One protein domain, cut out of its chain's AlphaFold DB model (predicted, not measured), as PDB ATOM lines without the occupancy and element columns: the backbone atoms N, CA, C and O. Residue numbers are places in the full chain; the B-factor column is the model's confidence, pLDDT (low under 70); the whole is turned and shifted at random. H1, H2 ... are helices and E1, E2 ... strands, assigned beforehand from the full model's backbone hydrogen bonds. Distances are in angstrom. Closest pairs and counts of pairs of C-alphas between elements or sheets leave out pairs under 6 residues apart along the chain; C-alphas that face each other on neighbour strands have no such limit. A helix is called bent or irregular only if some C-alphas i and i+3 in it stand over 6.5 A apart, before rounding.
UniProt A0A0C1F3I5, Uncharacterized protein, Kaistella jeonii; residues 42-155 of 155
ATOM      1  N   ASP A  42     478.812 272.152 389.904       88.44
ATOM      2  CA  ASP A  42     479.773 271.749 388.878       88.44
ATOM      3  C   ASP A  42     479.127 271.737 387.490       88.44
ATOM      4  O   ASP A  42     478.760 270.703 386.932       88.44
ATOM      5  N   THR A  43     478.957 272.935 386.935       83.12
ATOM      6  CA  THR A  43     478.312 273.110 385.627       83.12
ATOM      7  C   THR A  43     479.094 272.481 384.474       83.12
ATOM      8  O   THR A  43     478.490 272.153 383.454       83.12
ATOM      9  N   ALA A  44     480.412 272.309 384.610       84.56
ATOM     10  CA  ALA A  44     481.238 271.687 383.583       84.56
ATOM     11  C   ALA A  44     480.961 270.184 383.525       84.56
ATOM     12  O   ALA A  44     480.698 269.652 382.448       84.56
ATOM     13  N   GLU A  45     480.941 269.520 384.682       85.75
ATOM     14  CA  GLU A  45     480.601 268.102 384.764       85.75
ATOM     15  C   GLU A  45     479.156 267.841 384.335       85.75
ATOM     16  O   GLU A  45     478.897 266.899 383.590       85.75
ATOM     17  N   THR A  46     478.220 268.728 384.694       88.25
ATOM     18  CA  THR A  46     476.837 268.615 384.217       88.25
ATOM     19  C   THR A  46     476.753 268.679 382.689       88.25
ATOM     20  O   THR A  46     476.038 267.883 382.089       88.25
ATOM     21  N   LYS A  47     477.492 269.589 382.039       87.38
ATOM     22  CA  LYS A  47     477.477 269.745 380.571       87.38
ATOM     23  C   LYS A  47     478.045 268.534 379.828       87.38
ATOM     24  O   LYS A  47     477.551 268.214 378.748       87.38
ATOM     25  N   LYS A  48     479.033 267.836 380.398       88.75
ATOM     26  CA  LYS A  48     479.617 266.629 379.785       88.75
ATOM     27  C   LYS A  48     478.604 265.500 379.600       88.75
ATOM     28  O   LYS A  48     478.776 264.691 378.701       88.75
ATOM     29  N   LEU A  49     477.531 265.456 380.393       90.94
ATOM     30  CA  LEU A  49     476.490 264.428 380.256       90.94
ATOM     31  C   LEU A  49     475.699 264.547 378.939       90.94
ATOM     32  O   LEU A  49     475.122 263.563 378.479       90.94
ATOM     33  N   PHE A  50     475.694 265.730 378.319       89.06
ATOM     34  CA  PHE A  50     474.919 266.033 377.108       89.06
ATOM     35  C   PHE A  50     475.744 265.963 375.821       89.06
ATOM     36  O   PHE A  50     475.192 265.796 374.736       89.06
ATOM     37  N   SER A  51     477.061 266.139 375.927       83.12
ATOM     38  CA  SER A  51     477.975 266.152 374.789       83.12
ATOM     39  C   SER A  51     479.358 265.711 375.245       83.12
ATOM     40  O   SER A  51     479.852 266.195 376.265       83.12
ATOM     41  N   GLU A  52     480.020 264.848 374.468       71.06
ATOM     42  CA  GLU A  52     481.396 264.396 374.732       71.06
ATOM     43  C   GLU A  52     482.369 265.570 374.925       71.06
ATOM     44  O   GLU A  52     483.285 265.487 375.742       71.06
ATOM     45  N   ASN A  53     482.112 266.694 374.251       65.19
ATOM     46  CA  ASN A  53     482.950 267.890 374.313       65.19
ATOM     47  C   ASN A  53     482.414 268.934 375.311       65.19
ATOM     48  O   ASN A  53     482.991 270.011 375.442       65.19
ATOM     49  N   GLY A  54     481.277 268.668 375.967       59.41
ATOM     50  CA  GLY A  54     480.595 269.600 376.873       59.41
ATOM     51  C   GLY A  54     480.111 270.898 376.210       59.41
ATOM     52  O   GLY A  54     479.713 271.835 376.908       59.41
ATOM     53  N   GLN A  55     480.165 270.976 374.878       59.25
ATOM     54  CA  GLN A  55     479.732 272.133 374.104       59.25
ATOM     55  C   GLN A  55     478.260 271.964 373.731       59.25
ATOM     56  O   GLN A  55     477.914 271.114 372.912       59.25
ATOM     57  N   ASP A  56     477.408 272.780 374.347       62.22
ATOM     58  CA  ASP A  56     476.038 273.015 373.904       62.22
ATOM     59  C   ASP A  56     475.918 274.475 373.452       62.22
ATOM     60  O   ASP A  56     475.860 275.389 374.277       62.22
ATOM     61  N   ASN A  57     475.890 274.684 372.136       57.66
ATOM     62  CA  ASN A  57     475.740 276.008 371.528       57.66
ATOM     63  C   ASN A  57     474.267 276.440 371.407       57.66
ATOM     64  O   ASN A  57     474.002 277.549 370.953       57.66
ATOM     65  N   SER A  58     473.303 275.591 371.799       70.12
ATOM     66  CA  SER A  58     471.868 275.899 371.705       70.12
ATOM     67  C   SER A  58     471.349 276.756 372.866       70.12
ATOM     68  O   SER A  58     470.269 277.334 372.773       70.12
ATOM     69  N   GLY A  59     472.093 276.829 373.977       75.31
ATOM     70  CA  GLY A  59     471.677 277.525 375.200       75.31
ATOM     71  C   GLY A  59     470.627 276.776 376.034       75.31
ATOM     72  O   GLY A  59     470.363 277.176 377.171       75.31
ATOM     73  N   ILE A  60     470.085 275.662 375.530       82.12
ATOM     74  CA  ILE A  60     469.042 274.870 376.195       82.12
ATOM     75  C   ILE A  60     469.592 274.188 377.452       82.12
ATOM     76  O   ILE A  60     468.987 274.289 378.520       82.12
ATOM     77  N   VAL A  61     470.759 273.538 377.374       86.62
ATOM     78  CA  VAL A  61     471.373 272.868 378.531       86.62
ATOM     79  C   VAL A  61     471.704 273.878 379.637       86.62
ATOM     80  O   VAL A  61     471.289 273.649 380.775       86.62
ATOM     81  N   PRO A  62     472.366 275.024 379.366       87.25
ATOM     82  CA  PRO A  62     472.543 276.074 380.368       87.25
ATOM     83  C   PRO A  62     471.237 276.554 381.022       87.25
ATOM     84  O   PRO A  62     471.198 276.694 382.246       87.25
ATOM     85  N   ALA A  63     470.172 276.776 380.242       88.69
ATOM     86  CA  ALA A  63     468.879 277.219 380.767       88.69
ATOM     87  C   ALA A  63     468.245 276.167 381.694       88.69
ATOM     88  O   ALA A  63     467.803 276.495 382.802       88.69
ATOM     89  N   ASN A  64     468.279 274.896 381.289       91.19
ATOM     90  CA  ASN A  64     467.797 273.777 382.094       91.19
ATOM     91  C   ASN A  64     468.584 273.647 383.405       91.19
ATOM     92  O   ASN A  64     467.987 273.561 384.479       91.19
ATOM     93  N   ILE A  65     469.919 273.710 383.345       91.50
ATOM     94  CA  ILE A  65     470.785 273.673 384.534       91.50
ATOM     95  C   ILE A  65     470.421 274.806 385.494       91.50
ATOM     96  O   ILE A  65     470.254 274.571 386.693       91.50
ATOM     97  N   PHE A  66     470.275 276.031 384.982       90.94
ATOM     98  CA  PHE A  66     469.928 277.192 385.795       90.94
ATOM     99  C   PHE A  66     468.573 277.022 386.489       90.94
ATOM    100  O   PHE A  66     468.460 277.250 387.698       90.94
ATOM    101  N   PHE A  67     467.554 276.579 385.753       92.06
ATOM    102  CA  PHE A  67     466.222 276.349 386.301       92.06
ATOM    103  C   PHE A  67     466.225 275.284 387.402       92.06
ATOM    104  O   PHE A  67     465.700 275.529 388.492       92.06
ATOM    105  N   ILE A  68     466.855 274.128 387.156       93.62
ATOM    106  CA  ILE A  68     466.929 273.041 388.140       93.62
ATOM    107  C   ILE A  68     467.718 273.480 389.370       93.62
ATOM    108  O   ILE A  68     467.277 273.236 390.491       93.62
ATOM    109  N   LYS A  69     468.844 274.182 389.190       93.38
ATOM    110  CA  LYS A  69     469.635 274.727 390.303       93.38
ATOM    111  C   LYS A  69     468.806 275.677 391.168       93.38
ATOM    112  O   LYS A  69     468.811 275.553 392.391       93.38
ATOM    113  N   SER A  70     468.058 276.580 390.539       91.31
ATOM    114  CA  SER A  70     467.234 277.584 391.228       91.31
ATOM    115  C   SER A  70     466.054 276.961 391.979       91.31
ATOM    116  O   SER A  70     465.613 277.494 392.994       91.31
ATOM    117  N   ASN A  71     465.580 275.799 391.525       91.06
ATOM    118  CA  ASN A  71     464.438 275.090 392.099       91.06
ATOM    119  C   ASN A  71     464.820 273.791 392.832       91.06
ATOM    120  O   ASN A  71     463.936 273.028 393.222       91.06
ATOM    121  N   TYR A  72     466.111 273.536 393.078       91.56
ATOM    122  CA  TYR A  72     466.610 272.234 393.548       91.56
ATOM    123  C   TYR A  72     465.916 271.757 394.833       91.56
ATOM    124  O   TYR A  72     465.505 270.601 394.946       91.56
ATOM    125  N   LYS A  73     465.716 272.666 395.799       90.31
ATOM    126  CA  LYS A  73     465.030 272.366 397.068       90.31
ATOM    127  C   LYS A  73     463.563 271.970 396.879       90.31
ATOM    128  O   LYS A  73     463.073 271.125 397.621       90.31
ATOM    129  N   ARG A  74     462.871 272.577 395.910       88.31
ATOM    130  CA  ARG A  74     461.458 272.301 395.607       88.31
ATOM    131  C   ARG A  74     461.306 270.998 394.827       88.31
ATOM    132  O   ARG A  74     460.424 270.211 395.141       88.31
ATOM    133  N   ILE A  75     462.212 270.746 393.879       91.88
ATOM    134  CA  ILE A  75     462.253 269.516 393.075       91.88
ATOM    135  C   ILE A  75     462.533 268.287 393.954       91.88
ATOM    136  O   ILE A  75     461.994 267.215 393.704       91.88
ATOM    137  N   LYS A  76     463.371 268.441 394.990       92.81
ATOM    138  CA  LYS A  76     463.846 267.344 395.853       92.81
ATOM    139  C   LYS A  76     464.395 266.147 395.046       92.81
ATOM    140  O   LYS A  76     463.897 265.029 395.218       92.81
ATOM    141  N   PRO A  77     465.438 266.336 394.207       93.38
ATOM    142  CA  PRO A  77     465.997 265.275 393.365       93.38
ATOM    143  C   PRO A  77     466.285 263.964 394.098       93.38
ATOM    144  O   PRO A  77     465.882 262.902 393.638       93.38
ATOM    145  N   ASP A  78     466.879 264.051 395.292       91.62
ATOM    146  CA  ASP A  78     467.241 262.907 396.139       91.62
ATOM    147  C   ASP A  78     466.028 261.993 396.465       91.62
ATOM    148  O   ASP A  78     466.198 260.810 396.767       91.62
ATOM    149  N   SER A  79     464.797 262.520 396.393       91.31
ATOM    150  CA  SER A  79     463.556 261.752 396.545       91.31
ATOM    151  C   SER A  79     463.105 261.099 395.238       91.31
ATOM    152  O   SER A  79     462.734 259.929 395.249       91.31
ATOM    153  N   ILE A  80     463.123 261.833 394.122       92.06
ATOM    154  CA  ILE A  80     462.575 261.350 392.842       92.06
ATOM    155  C   ILE A  80     463.511 260.358 392.139       92.06
ATOM    156  O   ILE A  80     463.037 259.435 391.484       92.06
ATOM    157  N   ILE A  81     464.834 260.461 392.328       93.56
ATOM    158  CA  ILE A  81     465.791 259.525 391.708       93.56
ATOM    159  C   ILE A  81     465.594 258.079 392.192       93.56
ATOM    160  O   ILE A  81     465.906 257.129 391.477       93.56
ATOM    161  N   LYS A  82     465.019 257.883 393.386       90.88
ATOM    162  CA  LYS A  82     464.737 256.549 393.941       90.88
ATOM    163  C   LYS A  82     463.657 255.799 393.159       90.88
ATOM    164  O   LYS A  82     463.613 254.575 393.215       90.88
ATOM    165  N   SER A  83     462.802 256.515 392.429       89.44
ATOM    166  CA  SER A  83     461.699 255.953 391.645       89.44
ATOM    167  C   SER A  83     461.972 255.925 390.138       89.44
ATOM    168  O   SER A  83     461.030 255.812 389.359       89.44
ATOM    169  N   MET A  84     463.237 256.032 389.707       94.56
ATOM    170  CA  MET A  84     463.595 256.016 388.284       94.56
ATOM    171  C   MET A  84     463.138 254.739 387.577       94.56
ATOM    172  O   MET A  84     463.579 253.626 387.895       94.56
ATOM    173  N   LYS A  85     462.324 254.933 386.542       94.25
ATOM    174  CA  LYS A  85     461.907 253.905 385.592       94.25
ATOM    175  C   LYS A  85     462.422 254.274 384.210       94.25
ATOM    176  O   LYS A  85     462.474 255.451 383.871       94.25
ATOM    177  N   ILE A  86     462.835 253.256 383.466       93.50
ATOM    178  CA  ILE A  86     463.266 253.391 382.079       93.50
ATOM    179  C   ILE A  86     462.123 252.906 381.214       93.50
ATOM    180  O   ILE A  86     461.613 251.805 381.424       93.50
ATOM    181  N   GLU A  87     461.748 253.732 380.255       93.25
ATOM    182  CA  GLU A  87     460.659 253.472 379.329       93.25
ATOM    183  C   GLU A  87     461.190 253.587 377.905       93.25
ATOM    184  O   GLU A  87     462.016 254.453 377.614       93.25
ATOM    185  N   ASP A  88     460.731 252.719 377.008       89.31
ATOM    186  CA  ASP A  88     461.013 252.893 375.587       89.31
ATOM    187  C   ASP A  88     460.253 254.125 375.070       89.31
ATOM    188  O   ASP A  88     459.090 254.349 375.411       89.31
ATOM    189  N   SER A  89     460.920 254.935 374.250       83.38
ATOM    190  CA  SER A  89     460.373 256.151 373.651       83.38
ATOM    191  C   SER A  89     460.657 256.180 372.151       83.38
ATOM    192  O   SER A  89     461.723 255.763 371.681       83.38
ATOM    193  N   TYR A  90     459.700 256.701 371.390       72.81
ATOM    194  CA  TYR A  90     459.793 256.860 369.944       72.81
ATOM    195  C   TYR A  90     459.593 258.336 369.615       72.81
ATOM    196  O   TYR A  90     458.517 258.889 369.838       72.81
ATOM    197  N   ILE A  91     460.631 258.979 369.087       61.56
ATOM    198  CA  ILE A  91     460.489 260.316 368.507       61.56
ATOM    199  C   ILE A  91     459.721 260.151 367.185       61.56
ATOM    200  O   ILE A  91     459.892 259.148 366.498       61.56
ATOM    201  N   ILE A  92     458.878 261.124 366.817       51.47
ATOM    202  CA  ILE A  92     457.899 261.107 365.699       51.47
ATOM    203  C   ILE A  92     458.540 260.892 364.293       51.47
ATOM    204  O   ILE A  92     457.855 260.908 363.276       51.47
ATOM    205  N   SER A  93     459.849 260.628 364.206       48.16
ATOM    206  CA  SER A  93     460.527 260.189 362.982       48.16
ATOM    207  C   SER A  93     460.841 258.683 363.048       48.16
ATOM    208  O   SER A  93     461.424 258.241 364.041       48.16
ATOM    209  N   PRO A  94     460.520 257.868 362.022       47.72
ATOM    210  CA  PRO A  94     460.214 256.439 362.193       47.72
ATOM    211  C   PRO A  94     461.358 255.517 362.649       47.72
ATOM    212  O   PRO A  94     461.126 254.328 362.831       47.72
ATOM    213  N   ASN A  95     462.586 256.012 362.822       54.97
ATOM    214  CA  ASN A  95     463.773 255.161 362.939       54.97
ATOM    215  C   ASN A  95     464.725 255.496 364.097       54.97
ATOM    216  O   ASN A  95     465.769 254.854 364.212       54.97
ATOM    217  N   ILE A  96     464.399 256.451 364.974       69.44
ATOM    218  CA  ILE A  96     465.246 256.754 366.139       69.44
ATOM    219  C   ILE A  96     464.627 256.110 367.379       69.44
ATOM    220  O   ILE A  96     463.717 256.657 368.000       69.44
ATOM    221  N   LYS A  97     465.122 254.919 367.728       85.06
ATOM    222  CA  LYS A  97     464.794 254.270 369.002       85.06
ATOM    223  C   LYS A  97     465.473 255.033 370.132       85.06
ATOM    224  O   LYS A  97     466.680 255.281 370.083       85.06
ATOM    225  N   SER A  98     464.706 255.360 371.159       90.12
ATOM    226  CA  SER A  98     465.214 256.019 372.356       90.12
ATOM    227  C   SER A  98     464.642 255.372 373.608       90.12
ATOM    228  O   SER A  98     463.657 254.634 373.559       90.12
ATOM    229  N   LYS A  99     465.284 255.628 374.738       93.25
ATOM    230  CA  LYS A  99     464.763 255.317 376.066       93.25
ATOM    231  C   LYS A  99     464.650 256.605 376.857       93.25
ATOM    232  O   LYS A  99     465.461 257.508 376.662       93.25
ATOM    233  N   LYS A 100     463.673 256.681 377.755       94.62
ATOM    234  CA  LYS A 100     463.456 257.845 378.608       94.62
ATOM    235  C   LYS A 100     463.360 257.490 380.087       94.62
ATOM    236  O   LYS A 100     462.906 256.406 380.451       94.62
ATOM    237  N   ILE A 101     463.765 258.437 380.927       96.94
ATOM    238  CA  ILE A 101     463.459 258.501 382.356       96.94
ATOM    239  C   ILE A 101     462.675 259.793 382.563       96.94
ATOM    240  O   ILE A 101     463.186 260.882 382.300       96.94
ATOM    241  N   GLU A 102     461.433 259.672 383.013       96.38
ATOM    242  CA  GLU A 102     460.526 260.805 383.173       96.38
ATOM    243  C   GLU A 102     460.149 261.004 384.641       96.38
ATOM    244  O   GLU A 102     459.847 260.054 385.367       96.38
ATOM    245  N   PHE A 103     460.154 262.260 385.075       95.31
ATOM    246  CA  PHE A 103     459.651 262.665 386.378       95.31
ATOM    247  C   PHE A 103     458.525 263.671 386.199       95.31
ATOM    248  O   PHE A 103     458.714 264.717 385.579       95.31
ATOM    249  N   VAL A 104     457.384 263.380 386.818       93.31
ATOM    250  CA  VAL A 104     456.243 264.292 386.903       93.31
ATOM    251  C   VAL A 104     456.171 264.820 388.327       93.31
ATOM    252  O   VAL A 104     455.903 264.072 389.268       93.31
ATOM    253  N   LEU A 105     456.446 266.110 388.502       90.31
ATOM    254  CA  LEU A 105     456.372 266.773 389.795       90.31
ATOM    255  C   LEU A 105     455.099 267.598 389.846       90.31
ATOM    256  O   LEU A 105     454.938 268.581 389.117       90.31
ATOM    257  N   ASN A 106     454.209 267.202 390.749       83.94
ATOM    258  CA  ASN A 106     452.965 267.914 390.968       83.94
ATOM    259  C   ASN A 106     453.238 269.378 391.325       83.94
ATOM    260  O   ASN A 106     454.169 269.713 392.064       83.94
ATOM    261  N   ALA A 107     452.401 270.248 390.777       71.56
ATOM    262  CA  ALA A 107     452.266 271.607 391.258       71.56
ATOM    263  C   ALA A 107     451.859 271.607 392.742       71.56
ATOM    264  O   ALA A 107     451.153 270.702 393.196       71.56
ATOM    265  N   GLU A 108     452.259 272.637 393.493       68.94
ATOM    266  CA  GLU A 108     451.567 272.921 394.755       68.94
ATOM    267  C   GLU A 108     450.107 273.246 394.417       68.94
ATOM    268  O   GLU A 108     449.843 273.892 393.403       68.94
ATOM    269  N   THR A 109     449.164 272.753 395.223       58.03
ATOM    270  CA  THR A 109     447.724 272.939 395.003       58.03
ATOM    271  C   THR A 109     447.390 274.416 394.835       58.03
ATOM    272  O   THR A 109     447.398 275.182 395.797       58.03
ATOM    273  N   ASP A 110     447.081 274.790 393.600       55.22
ATOM    274  CA  ASP A 110     446.454 276.050 393.244       55.22
ATOM    275  C   ASP A 110     444.949 275.799 393.130       55.22
ATOM    276  O   ASP A 110     444.509 274.941 392.358       55.22
ATOM    277  N   SER A 111     444.157 276.530 393.911       54.72
ATOM    278  CA  SER A 111     442.693 276.457 393.879       54.72
ATOM    279  C   SER A 111     442.124 276.773 392.491       54.72
ATOM    280  O   SER A 111     441.016 276.339 392.180       54.72
ATOM    281  N   LEU A 112     442.891 277.467 391.644       60.91
ATOM    282  CA  LEU A 112     442.506 277.856 390.289       60.91
ATOM    283  C   LEU A 112     442.965 276.869 389.199       60.91
ATOM    284  O   LEU A 112     442.585 277.036 388.042       60.91
ATOM    285  N   LYS A 113     443.738 275.820 389.540       60.59
ATOM    286  CA  LYS A 113     444.278 274.801 388.604       60.59
ATOM    287  C   LYS A 113     445.076 275.368 387.414       60.59
ATOM    288  O   LYS A 113     445.188 274.708 386.382       60.59
ATOM    289  N   ILE A 114     445.643 276.568 387.538       66.25
ATOM    290  CA  ILE A 114     446.416 277.201 386.455       66.25
ATOM    291  C   ILE A 114     447.836 276.612 386.401       66.25
ATOM    292  O   ILE A 114     448.458 276.537 385.340       66.25
ATOM    293  N   VAL A 115     448.340 276.142 387.543       74.25
ATOM    294  CA  VAL A 115     449.681 275.567 387.674       74.25
ATOM    295  C   VAL A 115     449.712 274.150 387.098       74.25
ATOM    296  O   VAL A 115     449.038 273.238 387.581       74.25
ATOM    297  N   LYS A 116     450.534 273.957 386.065       82.56
ATOM    298  CA  LYS A 116     450.778 272.647 385.448       82.56
ATOM    299  C   LYS A 116     451.895 271.895 386.184       82.56
ATOM    300  O   LYS A 116     452.788 272.538 386.741       82.56
ATOM    301  N   PRO A 117     451.884 270.548 386.194       89.38
ATOM    302  CA  PRO A 117     452.995 269.775 386.739       89.38
ATOM    303  C   PRO A 117     454.271 270.025 385.932       89.38
ATOM    304  O   PRO A 117     454.222 270.161 384.709       89.38
ATOM    305  N   LEU A 118     455.416 270.042 386.609       92.06
ATOM    306  CA  LEU A 118     456.711 270.038 385.935       92.06
ATOM    307  C   LEU A 118     456.974 268.636 385.410       92.06
ATOM    308  O   LEU A 118     456.930 267.677 386.182       92.06
ATOM    309  N   ILE A 119     457.292 268.528 384.127       94.00
ATOM    310  CA  ILE A 119     457.685 267.257 383.520       94.00
ATOM    311  C   ILE A 119     459.148 267.384 383.114       94.00
ATOM    312  O   ILE A 119     459.499 268.268 382.335       94.00
ATOM    313  N   MET A 120     459.998 266.530 383.677       95.44
ATOM    314  CA  MET A 120     461.403 266.405 383.293       95.44
ATOM    315  C   MET A 120     461.604 265.068 382.597       95.44
ATOM    316  O   MET A 120     461.429 264.026 383.227       95.44
ATOM    317  N   THR A 121     462.018 265.100 381.336       95.19
ATOM    318  CA  THR A 121     462.263 263.901 380.534       95.19
ATOM    319  C   THR A 121     463.732 263.854 380.139       95.19
ATOM    320  O   THR A 121     464.211 264.718 379.406       95.19
ATOM    321  N   PHE A 122     464.438 262.841 380.634       95.06
ATOM    322  CA  PHE A 122     465.800 262.511 380.228       95.06
ATOM    323  C   PHE A 122     465.740 261.435 379.151       95.06
ATOM    324  O   PHE A 122     465.217 260.355 379.415       95.06
ATOM    325  N   GLU A 123     466.260 261.710 377.961       92.94
ATOM    326  CA  GLU A 123     466.245 260.782 376.829       92.94
ATOM    327  C   GLU A 123     467.650 260.305 376.468       92.94
ATOM    328  O   GLU A 123     468.627 261.051 376.561       92.94
ATOM    329  N   PHE A 124     467.731 259.054 376.021       92.19
ATOM    330  CA  PHE A 124     468.962 258.372 375.644       92.19
ATOM    331  C   PHE A 124     468.781 257.668 374.297       92.19
ATOM    332  O   PHE A 124     467.733 257.051 374.067       92.19
ATOM    333  N   PRO A 125     469.790 257.694 373.407       89.88
ATOM    334  CA  PRO A 125     469.737 256.924 372.173       89.88
ATOM    335  C   PRO A 125     469.773 255.419 372.463       89.88
ATOM    336  O   PRO A 125     470.332 254.966 373.464       89.88
ATOM    337  N   VAL A 126     469.195 254.631 371.556       87.88
ATOM    338  CA  VAL A 126     469.354 253.174 371.525       87.88
ATOM    339  C   VAL A 126     470.094 252.800 370.230       87.88
ATOM    340  O   VAL A 126     469.548 253.020 369.150       87.88
ATOM    341  N   PRO A 127     471.305 252.208 370.301       88.19
ATOM    342  CA  PRO A 127     472.011 251.769 371.511       88.19
ATOM    343  C   PRO A 127     472.496 252.937 372.386       88.19
ATOM    344  O   PRO A 127     472.763 254.020 371.872       88.19
ATOM    345  N   TYR A 128     472.621 252.688 373.700       90.12
ATOM    346  CA  TYR A 128     473.124 253.682 374.656       90.12
ATOM    347  C   TYR A 128     474.474 254.228 374.203       90.12
ATOM    348  O   TYR A 128     475.371 253.470 373.819       90.12
ATOM    349  N   LYS A 129     474.601 255.550 374.287       89.62
ATOM    350  CA  LYS A 129     475.835 256.280 374.060       89.62
ATOM    351  C   LYS A 129     476.062 257.193 375.264       89.62
ATOM    352  O   LYS A 129     475.160 257.897 375.711       89.62
ATOM    353  N   LYS A 130     477.277 257.144 375.804       90.06
ATOM    354  CA  LYS A 130     477.700 258.007 376.904       90.06
ATOM    355  C   LYS A 130     477.753 259.461 376.428       90.06
ATOM    356  O   LYS A 130     478.096 259.709 375.274       90.06
ATOM    357  N   ASN A 131     477.478 260.409 377.324       89.94
ATOM    358  CA  ASN A 131     477.562 261.848 377.041       89.94
ATOM    359  C   ASN A 131     476.652 262.297 375.880       89.94
ATOM    360  O   ASN A 131     477.004 263.193 375.117       89.94
ATOM    361  N   SER A 132     475.510 261.636 375.701       89.88
ATOM    362  CA  SER A 132     474.515 261.984 374.682       89.88
ATOM    363  C   SER A 132     473.101 261.988 375.260       89.88
ATOM    364  O   SER A 132     472.145 261.616 374.579       89.88
ATOM    365  N   MET A 133     472.986 262.310 376.547       91.31
ATOM    366  CA  MET A 133     471.703 262.488 377.208       91.31
ATOM    367  C   MET A 133     471.048 263.767 376.687       91.31
ATOM    368  O   MET A 133     471.719 264.784 376.530       91.31
ATOM    369  N   THR A 134     469.736 263.742 376.490       90.81
ATOM    370  CA  THR A 134     468.932 264.942 376.229       90.81
ATOM    371  C   THR A 134     468.027 265.201 377.424       90.81
ATOM    372  O   THR A 134     467.524 264.257 378.027       90.81
ATOM    373  N   LEU A 135     467.810 266.469 377.781       92.62
ATOM    374  CA  LEU A 135     466.864 266.858 378.827       92.62
ATOM    375  C   LEU A 135     465.817 267.814 378.268       92.62
ATOM    376  O   LEU A 135     466.143 268.917 377.829       92.62
ATOM    377  N   TRP A 136     464.559 267.414 378.397       90.88
ATOM    378  CA  TRP A 136     463.399 268.256 378.156       90.88
ATOM    379  C   TRP A 136     462.749 268.615 379.485       90.88
ATOM    380  O   TRP A 136     462.474 267.737 380.304       90.88
ATOM    381  N   ILE A 137     462.487 269.903 379.697       92.69
ATOM    382  CA  ILE A 137     461.712 270.375 380.842       92.69
ATOM    383  C   ILE A 137     460.467 271.077 380.305       92.69
ATOM    384  O   ILE A 137     460.561 272.112 379.648       92.69
ATOM    385  N   GLN A 138     459.296 270.513 380.576       91.62
ATOM    386  CA  GLN A 138     458.015 271.083 380.169       91.62
ATOM    387  C   GLN A 138     457.361 271.811 381.337       91.62
ATOM    388  O   GLN A 138     457.560 271.458 382.500       91.62
ATOM    389  N   ASN A 139     456.537 272.806 381.009       89.88
ATOM    390  CA  ASN A 139     455.814 273.640 381.966       89.88
ATOM    391  C   ASN A 139     456.730 274.430 382.923       89.88
ATOM    392  O   ASN A 139     456.342 274.717 384.053       89.88
ATOM    393  N   MET A 140     457.956 274.785 382.510       87.88
ATOM    394  CA  MET A 140     458.898 275.545 383.351       87.88
ATOM    395  C   MET A 140     458.312 276.871 383.856       87.88
ATOM    396  O   MET A 140     458.574 277.270 384.989       87.88
ATOM    397  N   PHE A 141     457.535 277.562 383.017       81.81
ATOM    398  CA  PHE A 141     456.970 278.876 383.331       81.81
ATOM    399  C   PHE A 141     455.675 278.778 384.139       81.81
ATOM    400  O   PHE A 141     455.378 279.660 384.949       81.81
ATOM    401  N   GLU A 142     454.900 277.727 383.908       81.12
ATOM    402  CA  GLU A 142     453.629 277.446 384.566       81.12
ATOM    403  C   GLU A 142     453.836 276.779 385.921       81.12
ATOM    404  O   GLU A 142     453.028 276.987 386.819       81.12
ATOM    405  N   TRP A 143     454.935 276.043 386.110       80.94
ATOM    406  CA  TRP A 143     455.329 275.439 387.382       80.94
ATOM    407  C   TRP A 143     455.949 276.472 388.336       80.94
ATOM    408  O   TRP A 143     457.030 276.293 388.902       80.94
ATOM    409  N   ARG A 144     455.267 277.600 388.534       65.75
ATOM    410  CA  ARG A 144     455.692 278.657 389.459       65.75
ATOM    411  C   ARG A 144     455.249 278.383 390.894       65.75
ATOM    412  O   ARG A 144     454.377 277.558 391.162       65.75
ATOM    413  N   ASP A 145     455.934 279.042 391.820       60.12
ATOM    414  CA  ASP A 145     455.507 279.184 393.208       60.12
ATOM    415  C   ASP A 145     454.545 280.376 393.272       60.12
ATOM    416  O   ASP A 145     454.955 281.525 393.097       60.12
ATOM    417  N   ASN A 146     453.260 280.111 393.509       53.47
ATOM    418  CA  ASN A 146     452.226 281.142 393.624       53.47
ATOM    419  C   ASN A 146     452.452 282.104 394.812       53.47
ATOM    420  O   ASN A 146     451.769 283.122 394.919       53.47
ATOM    421  N   LYS A 147     453.431 281.842 395.689       52.19
ATOM    422  CA  LYS A 147     453.717 282.670 396.871       52.19
ATOM    423  C   LYS A 147     454.548 283.921 396.583       52.19
ATOM    424  O   LYS A 147     454.595 284.811 397.433       52.19
ATOM    425  N   THR A 148     455.207 284.025 395.425       47.56
ATOM    426  CA  THR A 148     456.110 285.160 395.133       47.56
ATOM    427  C   THR A 148     455.449 286.341 394.420       47.56
ATOM    428  O   THR A 148     455.901 287.472 394.607       47.56
ATOM    429  N   ASP A 149     454.342 286.137 393.701       48.91
ATOM    430  CA  ASP A 149     453.730 287.202 392.889       48.91
ATOM    431  C   ASP A 149     452.823 288.161 393.685       48.91
ATOM    432  O   ASP A 149     452.669 289.319 393.303       48.91
ATOM    433  N   ILE A 150     452.315 287.768 394.860       48.84
ATOM    434  CA  ILE A 150     451.456 288.650 395.680       48.84
ATOM    435  C   ILE A 150     452.254 289.796 396.335       48.84
ATOM    436  O   ILE A 150     451.697 290.841 396.670       48.84
ATOM    437  N   LYS A 151     453.576 289.647 396.502       44.62
ATOM    438  CA  LYS A 151     454.412 290.682 397.138       44.62
ATOM    439  C   LYS A 151     454.925 291.758 396.180       44.62
ATOM    440  O   LYS A 151     455.352 292.801 396.659       44.62
ATOM    441  N   ARG A 152     454.889 291.543 394.858       44.59
ATOM    442  CA  ARG A 152     455.423 292.515 393.882       44.59
ATOM    443  C   ARG A 152     454.444 293.608 393.459       44.59
ATOM    444  O   ARG A 152     454.893 294.598 392.903       44.59
ATOM    445  N   TYR A 153     453.158 293.473 393.773       48.41
ATOM    446  CA  TYR A 153     452.124 294.461 393.431       48.41
ATOM    447  C   TYR A 153     451.619 295.270 394.637       48.41
ATOM    448  O   TYR A 153     450.530 295.833 394.592       48.41
ATOM    449  N   LYS A 154     452.380 295.300 395.740       44.56
ATOM    450  CA  LYS A 154     452.026 296.043 396.964       44.56
ATOM    451  C   LYS A 154     452.884 297.286 397.244       44.56
ATOM    452  O   LYS A 154     452.763 297.827 398.338       44.56
ATOM    453  N   ASN A 155     453.693 297.742 396.287       39.59
ATOM    454  CA  ASN A 155     454.440 299.000 396.398       39.59
ATOM    455  C   ASN A 155     453.992 299.984 395.326       39.59
ATOM    456  O   ASN A 155     454.009 299.573 394.145       39.59
TER     457      ASN A 155
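What this domain is: This is residues 42 to 155 of the 155 residues of an uncharacterized protein of Kaistella jeonii (UniProt A0A0C1F3I5). A strongly twisted sheet of four strands forms a wall, with the kinked helix H2 slantwise over one face and the other face bare of named helices. The short H1 lies beyond H2, away from the sheet; H3 only grazes the sheet near E2, and the tail, residues 147 to 155, sticks out. The printed part has 114 residues, with three named helices followed by four named strands, H1 H2 H3 E1 E2 E3 E4; the sheet's order is E1 - E2 - E3 - E4, all antiparallel. The class is mixed, helices and strands, with under half of the residues, 55 of 114, in named elements. The whole is only just loose, close to compact, with a radius of gyration of the C-alphas of 16.4 A, and elongated, spanning 54 by 29 by 28 A.

How they stand to each other: H1, residues 43 to 48, and H2, residues 60 to 75, only just touch, with 3 pairs of C-alphas within 8 A, the closest those of Lys 47 and Val 61, 7.2 A apart. They run opposite ways at a steep tilt of 59 degrees, and H2 touches H1 with residues 61 to 65 alone. H2 has a kink of 46 degrees near residue 69 and is irregular, with C-alphas 70 and 73 8.1 A apart. H3, residues 77 to 83, and H2 meet only through their link. In H1 every O i to N i+4 pair is within hydrogen-bond range, against 10 of 12 in H2 and 1 of 3 in H3, where 2 of 4 O i to N i+3 pairs are within range. E1, residues 87 to 90, E2, residues 97 to 105, E3, residues 118 to 125, and E4, residues 134 to 138, form a meander, each strand the antiparallel neighbour of the one before. E1 and E2 are a hairpin, with N 89 and O 98 2.8 A apart; so are E2 and E3, with N 101 and O 122 2.8 A apart, and E3 and E4, with N 123 and O 134 2.8 A apart. H2 is on the sheet at a height of 9.6 A; its closest C-alphas to E4 are those of Asn 64 and Ile 137, 7.1 A. On the local plane it runs slantwise to E4 at 54 degrees. H1 is not on the sheet.

Where its parts are: H1 begins at C-alpha 43, (478.312, 273.110, 385.627). H2 measures 19.0 A from first to last C-alpha, E2 25.7 A and E3 23.0 A. E4 ends at C-alpha 138, (458.015, 271.083, 380.169).

The domain as a whole: The C-alphas farthest apart, those of Pro 127 and Asn 155, are 56.2 A apart. The printed part has no cut. The links H1 to H2 and E2 to E3 are long. Mean pLDDT of the printed part is 80.0; it is under 70 at residues 53 to 57, 91 to 96, 108 to 114 and 144 to 155.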